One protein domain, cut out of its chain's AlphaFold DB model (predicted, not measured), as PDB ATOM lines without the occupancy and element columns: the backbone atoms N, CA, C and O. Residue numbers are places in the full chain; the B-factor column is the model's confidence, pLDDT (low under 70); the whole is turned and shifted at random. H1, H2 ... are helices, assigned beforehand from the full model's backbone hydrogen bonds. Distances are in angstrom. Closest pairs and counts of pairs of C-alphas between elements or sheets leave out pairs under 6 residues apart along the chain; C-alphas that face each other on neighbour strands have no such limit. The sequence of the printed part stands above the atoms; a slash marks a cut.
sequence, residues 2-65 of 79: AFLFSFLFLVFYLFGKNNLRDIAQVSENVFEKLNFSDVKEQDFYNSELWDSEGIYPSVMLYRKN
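This is residues 2 to 65 of the 79 residues of an uncharacterized protein of Acinetobacter indicus (UniProt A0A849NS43). Two helices follow each other end to end and meet at a corner: H1 sticks out as a free arm with residues 2 to 13, and H2 runs on along one side of a loose body. After H2 a long loop folds back, sends out a small free-standing turn at residues 50 to 55, and ends in the short helix H3, which lies across a gap from the far part of H2. The printed part has 64 residues with three named helices, H1, H2 and H3 in that order, and no named strand; the class is all helix. The whole is loose, with a radius of gyration of the C-alphas of 13.9 A, and elongated, spanning 43 by 27 by 18 A.

Start with H1, residues 2 to 15, and go on to H2, residues 19 to 33. These two are close but not clearly touching, with 2 pairs of C-alphas within 8 A; look at Leu 14 and Leu 20, whose C-alphas are the closest, 6.7 A apart. Their lines stand at a steep tilt of 68 degrees, only just short of about perpendicular, and they run the same way. Further on you find H3, residues 59 to 64, which is apart from H1 and also apart from H2. On the way there, residues 50 to 51 pair with residues 54 to 55, antiparallel, as stretches too short to be named strands. In the backbones of H1, H2 and H3 every O i to N i+4 pair is within hydrogen-bond range.

Find C-alpha 2 at (17.390, 8.804, 19.240); from there H1 runs 19.8 A to C-alpha 15 at (14.821, -1.324, 2.379). Pass residues 16 to 18, and H2 begins at C-alpha 19 at (20.506, -3.761, 0.242) and runs 21.2 A to C-alpha 33. H3 spans 8.9 A from C-alpha 59 to C-alpha 64 at (8.360, -25.662, -0.478).

The two C-alphas farthest apart are those of Ala 2 and Ser 37, 43.4 A. Without the stretches that stand free, residues 2 to 13, 16 to 21 and 50 to 55, the body has 40 residues and spans 25 by 23 by 16 A. The printed part has no cut. The link from H1 to H2 is tight, with 3 residues, and the link from H2 to H3 is long, with 25. Look in the B-factor column for the model's confidence: the mean pLDDT of the printed part is 70.9, and residues 2 to 20 and 43 to 59 are under 70.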
ATOM      1  N   ALA A   2      16.290   9.580  19.843       60.69
ATOM      2  CA  ALA A   2      17.390   8.804  19.240       60.69
ATOM      3  C   ALA A   2      16.998   7.382  18.778       60.69
ATOM      4  O   ALA A   2      17.408   6.955  17.703       60.69
ATOM      5  N   PHE A   3      16.147   6.685  19.541       57.56
ATOM      6  CA  PHE A   3      15.625   5.356  19.178       57.56
ATOM      7  C   PHE A   3      14.798   5.353  17.889       57.56
ATOM      8  O   PHE A   3      14.909   4.441  17.079       57.56
ATOM      9  N   LEU A   4      14.000   6.398  17.666       61.34
ATOM     10  CA  LEU A   4      13.149   6.495  16.480       61.34
ATOM     11  C   LEU A   4      13.994   6.742  15.224       61.34
ATOM     12  O   LEU A   4      13.714   6.190  14.168       61.34
ATOM     13  N   PHE A   5      15.069   7.520  15.370       63.66
ATOM     14  CA  PHE A   5      16.007   7.839  14.294       63.66
ATOM     15  C   PHE A   5      16.881   6.638  13.901       63.66
ATOM     16  O   PHE A   5      17.106   6.398  12.721       63.66
ATOM     17  N   SER A   6      17.333   5.849  14.880       68.38
ATOM     18  CA  SER A   6      18.110   4.622  14.641       68.38
ATOM     19  C   SER A   6      17.254   3.487  14.070       68.38
ATOM     20  O   SER A   6      17.714   2.778  13.180       68.38
ATOM     21  N   PHE A   7      15.989   3.374  14.488       69.44
ATOM     22  CA  PHE A   7      15.027   2.466  13.860       69.44
ATOM     23  C   PHE A   7      14.734   2.864  12.407       69.44
ATOM     24  O   PHE A   7      14.791   2.016  11.522       69.44
ATOM     25  N   LEU A   8      14.515   4.157  12.131       68.94
ATOM     26  CA  LEU A   8      14.351   4.653  10.761       68.94
ATOM     27  C   LEU A   8      15.578   4.331   9.896       68.94
ATOM     28  O   LEU A   8      15.431   3.903   8.757       68.94
ATOM     29  N   PHE A   9      16.784   4.510  10.436       63.97
ATOM     30  CA  PHE A   9      18.034   4.239   9.726       63.97
ATOM     31  C   PHE A   9      18.221   2.746   9.428       63.97
ATOM     32  O   PHE A   9      18.644   2.397   8.330       63.97
ATOM     33  N   LEU A  10      17.848   1.862  10.363       67.44
ATOM     34  CA  LEU A  10      17.813   0.413  10.148       67.44
ATOM     35  C   LEU A  10      16.812   0.044   9.045       67.44
ATOM     36  O   LEU A  10      17.138  -0.738   8.164       67.44
ATOM     37  N   VAL A  11      15.620   0.645   9.050       64.62
ATOM     38  CA  VAL A  11      14.602   0.444   8.009       64.62
ATOM     39  C   VAL A  11      15.128   0.926   6.652       64.62
ATOM     40  O   VAL A  11      15.118   0.168   5.692       64.62
ATOM     41  N   PHE A  12      15.695   2.128   6.549       63.47
ATOM     42  CA  PHE A  12      16.300   2.602   5.296       63.47
ATOM     43  C   PHE A  12      17.496   1.754   4.843       63.47
ATOM     44  O   PHE A  12      17.704   1.581   3.643       63.47
ATOM     45  N   TYR A  13      18.260   1.194   5.782       63.34
ATOM     46  CA  TYR A  13      19.328   0.248   5.486       63.34
ATOM     47  C   TYR A  13      18.781  -1.100   4.994       63.34
ATOM     48  O   TYR A  13      19.311  -1.646   4.042       63.34
ATOM     49  N   LEU A  14      17.694  -1.625   5.548       61.78
ATOM     50  CA  LEU A  14      17.112  -2.890   5.087       61.78
ATOM     51  C   LEU A  14      16.333  -2.740   3.766       61.78
ATOM     52  O   LEU A  14      16.361  -3.641   2.933       61.78
ATOM     53  N   PHE A  15      15.684  -1.592   3.541       60.06
ATOM     54  CA  PHE A  15      14.821  -1.324   2.379       60.06
ATOM     55  C   PHE A  15      15.472  -0.445   1.292       60.06
ATOM     56  O   PHE A  15      14.819  -0.057   0.320       60.06
ATOM     57  N   GLY A  16      16.759  -0.118   1.423       63.00
ATOM     58  CA  GLY A  16      17.530   0.541   0.369       63.00
ATOM     59  C   GLY A  16      17.661  -0.363  -0.862       63.00
ATOM     60  O   GLY A  16      17.926  -1.553  -0.739       63.00
ATOM     61  N   LYS A  17      17.504   0.197  -2.068       56.00
ATOM     62  CA  LYS A  17      17.399  -0.550  -3.341       56.00
ATOM     63  C   LYS A  17      18.548  -1.542  -3.618       56.00
ATOM     64  O   LYS A  17      18.320  -2.551  -4.275       56.00
ATOM     65  N   ASN A  18      19.755  -1.278  -3.112       61.94
ATOM     66  CA  ASN A  18      20.898  -2.195  -3.232       61.94
ATOM     67  C   ASN A  18      20.928  -3.258  -2.123       61.94
ATOM     68  O   ASN A  18      21.399  -4.367  -2.342       61.94
ATOM     69  N   ASN A  19      20.358  -2.953  -0.962       63.41
ATOM     70  CA  ASN A  19      20.506  -3.761   0.242       63.41
ATOM     71  C   ASN A  19      19.567  -4.976   0.238       63.41
ATOM     72  O   ASN A  19      19.904  -6.006   0.808       63.41
ATOM     73  N   LEU A  20      18.435  -4.915  -0.478       66.94
ATOM     74  CA  LEU A  20      17.591  -6.095  -0.726       66.94
ATOM     75  C   LEU A  20      18.341  -7.182  -1.507       66.94
ATOM     76  O   LEU A  20      18.193  -8.366  -1.214       66.94
ATOM     77  N   ARG A  21      19.178  -6.780  -2.473       72.69
ATOM     78  CA  ARG A  21      20.038  -7.706  -3.218       72.69
ATOM     79  C   ARG A  21      21.123  -8.295  -2.322       72.69
ATOM     80  O   ARG A  21      21.371  -9.491  -2.405       72.69
ATOM     81  N   ASP A  22      21.713  -7.488  -1.446       74.31
ATOM     82  CA  ASP A  22      22.710  -7.968  -0.485       74.31
ATOM     83  C   ASP A  22      22.097  -8.969   0.511       74.31
ATOM     84  O   ASP A  22      22.686 -10.013   0.782       74.31
ATOM     85  N   ILE A  23      20.881  -8.707   1.004       72.25
ATOM     86  CA  ILE A  23      20.131  -9.626   1.876       72.25
ATOM     87  C   ILE A  23      19.805 -10.932   1.139       72.25
ATOM     88  O   ILE A  23      20.013 -12.013   1.694       72.25
ATOM     89  N   ALA A  24      19.350 -10.850  -0.115       72.38
ATOM     90  CA  ALA A  24      19.104 -12.027  -0.945       72.38
ATOM     91  C   ALA A  24      20.387 -12.850  -1.140       72.38
ATOM     92  O   ALA A  24      20.381 -14.057  -0.922       72.38
ATOM     93  N   GLN A  25      21.514 -12.201  -1.434       79.81
ATOM     94  CA  GLN A  25      22.798 -12.872  -1.624       79.81
ATOM     95  C   GLN A  25      23.323 -13.526  -0.333       79.81
ATOM     96  O   GLN A  25      23.918 -14.602  -0.374       79.81
ATOM     97  N   VAL A  26      23.091 -12.918   0.836       80.94
ATOM     98  CA  VAL A  26      23.389 -13.560   2.128       80.94
ATOM     99  C   VAL A  26      22.535 -14.811   2.323       80.94
ATOM    100  O   VAL A  26      23.072 -15.835   2.745       80.94
ATOM    101  N   SER A  27      21.245 -14.752   1.986       76.12
ATOM    102  CA  SER A  27      20.350 -15.913   2.025       76.12
ATOM    103  C   SER A  27      20.860 -17.038   1.117       76.12
ATOM    104  O   SER A  27      21.077 -18.150   1.594       76.12
ATOM    105  N   GLU A  28      21.156 -16.741  -0.152       81.88
ATOM    106  CA  GLU A  28      21.722 -17.699  -1.117       81.88
ATOM    107  C   GLU A  28      22.981 -18.390  -0.568       81.88
ATOM    108  O   GLU A  28      23.062 -19.616  -0.571       81.88
ATOM    109  N   ASN A  29      23.921 -17.624  -0.001       82.38
ATOM    110  CA  ASN A  29      25.156 -18.161   0.579       82.38
ATOM    111  C   ASN A  29      24.909 -19.111   1.765       82.38
ATOM    112  O   ASN A  29      25.692 -20.035   1.994       82.38
ATOM    113  N   VAL A  30      23.873 -18.863   2.574       82.62
ATOM    114  CA  VAL A  30      23.506 -19.757   3.681       82.62
ATOM    115  C   VAL A  30      22.980 -21.076   3.126       82.62
ATOM    116  O   VAL A  30      23.451 -22.132   3.541       82.62
ATOM    117  N   PHE A  31      22.059 -21.028   2.164       81.81
ATOM    118  CA  PHE A  31      21.480 -22.231   1.567       81.81
ATOM    119  C   PHE A  31      22.502 -23.038   0.757       81.81
ATOM    120  O   PHE A  31      22.521 -24.264   0.859       81.81
ATOM    121  N   GLU A  32      23.431 -22.381   0.059       85.31
ATOM    122  CA  GLU A  32      24.547 -23.046  -0.625       85.31
ATOM    123  C   GLU A  32      25.425 -23.826   0.366       85.31
ATOM    124  O   GLU A  32      25.744 -24.993   0.144       85.31
ATOM    125  N   LYS A  33      25.754 -23.228   1.521       88.06
ATOM    126  CA  LYS A  33      26.517 -23.904   2.589       88.06
ATOM    127  C   LYS A  33      25.778 -25.081   3.218       88.06
ATOM    128  O   LYS A  33      26.423 -25.968   3.775       88.06
ATOM    129  N   LEU A  34      24.451 -25.081   3.158       85.62
ATOM    130  CA  LEU A  34      23.607 -26.186   3.605       85.62
ATOM    131  C   LEU A  34      23.416 -27.260   2.516       85.62
ATOM    132  O   LEU A  34      22.683 -28.216   2.743       85.62
ATOM    133  N   ASN A  35      24.113 -27.153   1.378       88.19
ATOM    134  CA  ASN A  35      24.046 -28.058   0.224       88.19
ATOM    135  C   ASN A  35      22.694 -28.070  -0.507       88.19
ATOM    136  O   ASN A  35      22.377 -29.051  -1.182       88.19
ATOM    137  N   PHE A  36      21.900 -27.002  -0.405       86.25
ATOM    138  CA  PHE A  36      20.763 -26.837  -1.308       86.25
ATOM    139  C   PHE A  36      21.268 -26.605  -2.733       86.25
ATOM    140  O   PHE A  36      22.264 -25.910  -2.949       86.25
ATOM    141  N   SER A  37      20.586 -27.203  -3.707       86.88
ATOM    142  CA  SER A  37      20.881 -26.992  -5.128       86.88
ATOM    143  C   SER A  37      20.035 -25.857  -5.700       86.88
ATOM    144  O   SER A  37      18.976 -25.540  -5.162       86.88
ATOM    145  N   ASP A  38      20.534 -25.218  -6.762       85.94
ATOM    146  CA  ASP A  38      19.846 -24.143  -7.492       85.94
ATOM    147  C   ASP A  38      19.277 -23.041  -6.570       85.94
ATOM    148  O   ASP A  38      18.112 -22.648  -6.635       85.94
ATOM    149  N   VAL A  39      20.128 -22.548  -5.659       81.06
ATOM    150  CA  VAL A  39      19.763 -21.546  -4.636       81.06
ATOM    151  C   VAL A  39      19.612 -20.125  -5.181       81.06
ATOM    152  O   VAL A  39      19.036 -19.278  -4.504       81.06
ATOM    153  N   LYS A  40      20.140 -19.859  -6.382       82.88
ATOM    154  CA  LYS A  40      20.103 -18.547  -7.041       82.88
ATOM    155  C   LYS A  40      18.800 -18.350  -7.798       82.88
ATOM    156  O   LYS A  40      18.231 -19.314  -8.293       82.88
ATOM    157  N   GLU A  41      18.385 -17.092  -7.936       75.88
ATOM    158  CA  GLU A  41      17.179 -16.706  -8.698       75.88
ATOM    159  C   GLU A  41      15.896 -17.413  -8.232       75.88
ATOM    160  O   GLU A  41      14.929 -17.535  -8.978       75.88
ATOM    161  N   GLN A  42      15.877 -17.852  -6.975       71.94
ATOM    162  CA  GLN A  42      14.682 -18.377  -6.337       71.94
ATOM    163  C   GLN A  42      13.552 -17.347  -6.413       71.94
ATOM    164  O   GLN A  42      13.720 -16.178  -6.042       71.94
ATOM    165  N   ASP A  43      12.396 -17.787  -6.907       68.00
ATOM    166  CA  ASP A  43      11.227 -16.931  -7.075       68.00
ATOM    167  C   ASP A  43      10.518 -16.726  -5.730       68.00
ATOM    168  O   ASP A  43       9.465 -17.290  -5.434       68.00
ATOM    169  N   PHE A  44      11.112 -15.879  -4.890       64.81
ATOM    170  CA  PHE A  44      10.496 -15.469  -3.631       64.81
ATOM    171  C   PHE A  44       9.329 -14.495  -3.827       64.81
ATOM    172  O   PHE A  44       8.585 -14.249  -2.881       64.81
ATOM    173  N   TYR A  45       9.131 -13.950  -5.033       58.16
ATOM    174  CA  TYR A  45       8.020 -13.038  -5.308       58.16
ATOM    175  C   TYR A  45       6.684 -13.784  -5.382       58.16
ATOM    176  O   TYR A  45       5.686 -13.279  -4.869       58.16
ATOM    177  N   ASN A  46       6.679 -14.992  -5.956       58.97
ATOM    178  CA  ASN A  46       5.507 -15.878  -5.999       58.97
ATOM    179  C   ASN A  46       5.424 -16.866  -4.828       58.97
ATOM    180  O   ASN A  46       4.479 -17.647  -4.745       58.97
ATOM    181  N   SER A  47       6.406 -16.852  -3.933       62.97
ATOM    182  CA  SER A  47       6.404 -17.731  -2.771       62.97
ATOM    183  C   SER A  47       5.378 -17.283  -1.724       62.97
ATOM    184  O   SER A  47       5.202 -16.088  -1.483       62.97
ATOM    185  N   GLU A  48       4.780 -18.242  -1.012       65.31
ATOM    186  CA  GLU A  48       3.944 -18.003   0.182       65.31
ATOM    187  C   GLU A  48       4.727 -17.363   1.358       65.31
ATOM    188  O   GLU A  48       4.225 -17.310   2.476       65.31
ATOM    189  N   LEU A  49       5.964 -16.875   1.148       65.00
ATOM    190  CA  LEU A  49       6.813 -16.236   2.173       65.00
ATOM    191  C   LEU A  49       6.230 -14.931   2.709       65.00
ATOM    192  O   LEU A  49       6.797 -14.358   3.641       65.00
ATOM    193  N   TRP A  50       5.118 -14.465   2.151       64.19
ATOM    194  CA  TRP A  50       4.374 -13.322   2.637       64.19
ATOM    195  C   TRP A  50       2.864 -13.592   2.552       64.19
ATOM    196  O   TRP A  50       2.356 -14.014   1.514       64.19
ATOM    197  N   ASP A  51       2.143 -13.335   3.641       65.69
ATOM    198  CA  ASP A  51       0.677 -13.342   3.681       65.69
ATOM    199  C   ASP A  51       0.143 -12.109   4.442       65.69
ATOM    200  O   ASP A  51       0.873 -11.151   4.713       65.69
ATOM    201  N   SER A  52      -1.155 -12.098   4.759       67.12
ATOM    202  CA  SER A  52      -1.798 -11.002   5.494       67.12
ATOM    203  C   SER A  52      -1.279 -10.787   6.921       67.12
ATOM    204  O   SER A  52      -1.526  -9.725   7.492       67.12
ATOM    205  N   GLU A  53      -0.601 -11.767   7.510       69.56
ATOM    206  CA  GLU A  53      -0.027 -11.723   8.855       69.56
ATOM    207  C   GLU A  53       1.462 -11.330   8.856       69.56
ATOM    208  O   GLU A  53       1.965 -10.864   9.881       69.56
ATOM    209  N   GLY A  54       2.165 -11.416   7.718       63.38
ATOM    210  CA  GLY A  54       3.504 -10.839   7.563       63.38
ATOM    211  C   GLY A  54       4.445 -11.617   6.646       63.38
ATOM    212  O   GLY A  54       4.019 -12.367   5.776       63.38
ATOM    213  N   ILE A  55       5.752 -11.390   6.832       68.25
ATOM    214  CA  ILE A  55       6.829 -12.100   6.124       68.25
ATOM    215  C   ILE A  55       7.285 -13.283   6.984       68.25
ATOM    216  O   ILE A  55       7.636 -13.091   8.151       68.25
ATOM    217  N   TYR A  56       7.371 -14.475   6.396       66.44
ATOM    218  CA  TYR A  56       7.834 -15.702   7.048       66.44
ATOM    219  C   TYR A  56       9.186 -16.141   6.491       66.44
ATOM    220  O   TYR A  56       9.249 -16.957   5.570       66.44
ATOM    221  N   PRO A  57      10.303 -15.668   7.065       61.78
ATOM    222  CA  PRO A  57      11.621 -16.185   6.735       61.78
ATOM    223  C   PRO A  57      11.813 -17.545   7.426       61.78
ATOM    224  O   PRO A  57      12.521 -17.659   8.426       61.78
ATOM    225  N   SER A  58      11.127 -18.580   6.943       67.50
ATOM    226  CA  SER A  58      11.224 -19.937   7.481       67.50
ATOM    227  C   SER A  58      11.905 -20.851   6.468       67.50
ATOM    228  O   SER A  58      11.564 -20.870   5.286       67.50
ATOM    229  N   VAL A  59      12.860 -21.655   6.946       67.31
ATOM    230  CA  VAL A  59      13.509 -22.693   6.128       67.31
ATOM    231  C   VAL A  59      12.458 -23.653   5.567       67.31
ATOM    232  O   VAL A  59      12.599 -24.128   4.448       67.31
ATOM    233  N   MET A  60      11.368 -23.904   6.301       73.56
ATOM    234  CA  MET A  60      10.312 -24.823   5.856       73.56
ATOM    235  C   MET A  60       9.564 -24.280   4.654       73.56
ATOM    236  O   MET A  60       9.202 -25.026   3.751       73.56
ATOM    237  N   LEU A  61       9.354 -22.972   4.621       73.19
ATOM    238  CA  LEU A  61       8.670 -22.327   3.520       73.19
ATOM    239  C   LEU A  61       9.603 -22.097   2.325       73.19
ATOM    240  O   LEU A  61       9.158 -22.174   1.182       73.19
ATOM    241  N   TYR A  62      10.902 -21.917   2.580       72.25
ATOM    242  CA  TYR A  62      11.934 -21.976   1.546       72.25
ATOM    243  C   TYR A  62      11.937 -23.343   0.845       72.25
ATOM    244  O   TYR A  62      11.844 -23.386  -0.376       72.25
ATOM    245  N   ARG A  63      11.928 -24.454   1.607       77.94
ATOM    246  CA  ARG A  63      11.887 -25.836   1.076       77.94
ATOM    247  C   ARG A  63      10.736 -26.067   0.095       77.94
ATOM    248  O   ARG A  63      10.929 -26.712  -0.927       77.94
ATOM    249  N   LYS A  64       9.550 -25.515   0.380       76.56
ATOM    250  CA  LYS A  64       8.360 -25.662  -0.478       76.56
ATOM    251  C   LYS A  64       8.504 -25.018  -1.856       76.56
ATOM    252  O   LYS A  64       7.845 -25.457  -2.789       76.56
ATOM    253  N   ASN A  65       9.311 -23.965  -1.961       76.81
ATOM    254  CA  ASN A  65       9.425 -23.146  -3.168       76.81
ATOM    255  C   ASN A  65      10.759 -23.354  -3.894       76.81
ATOM    256  O   ASN A  65      11.091 -22.584  -4.788       76.81
TER     257      ASN A  65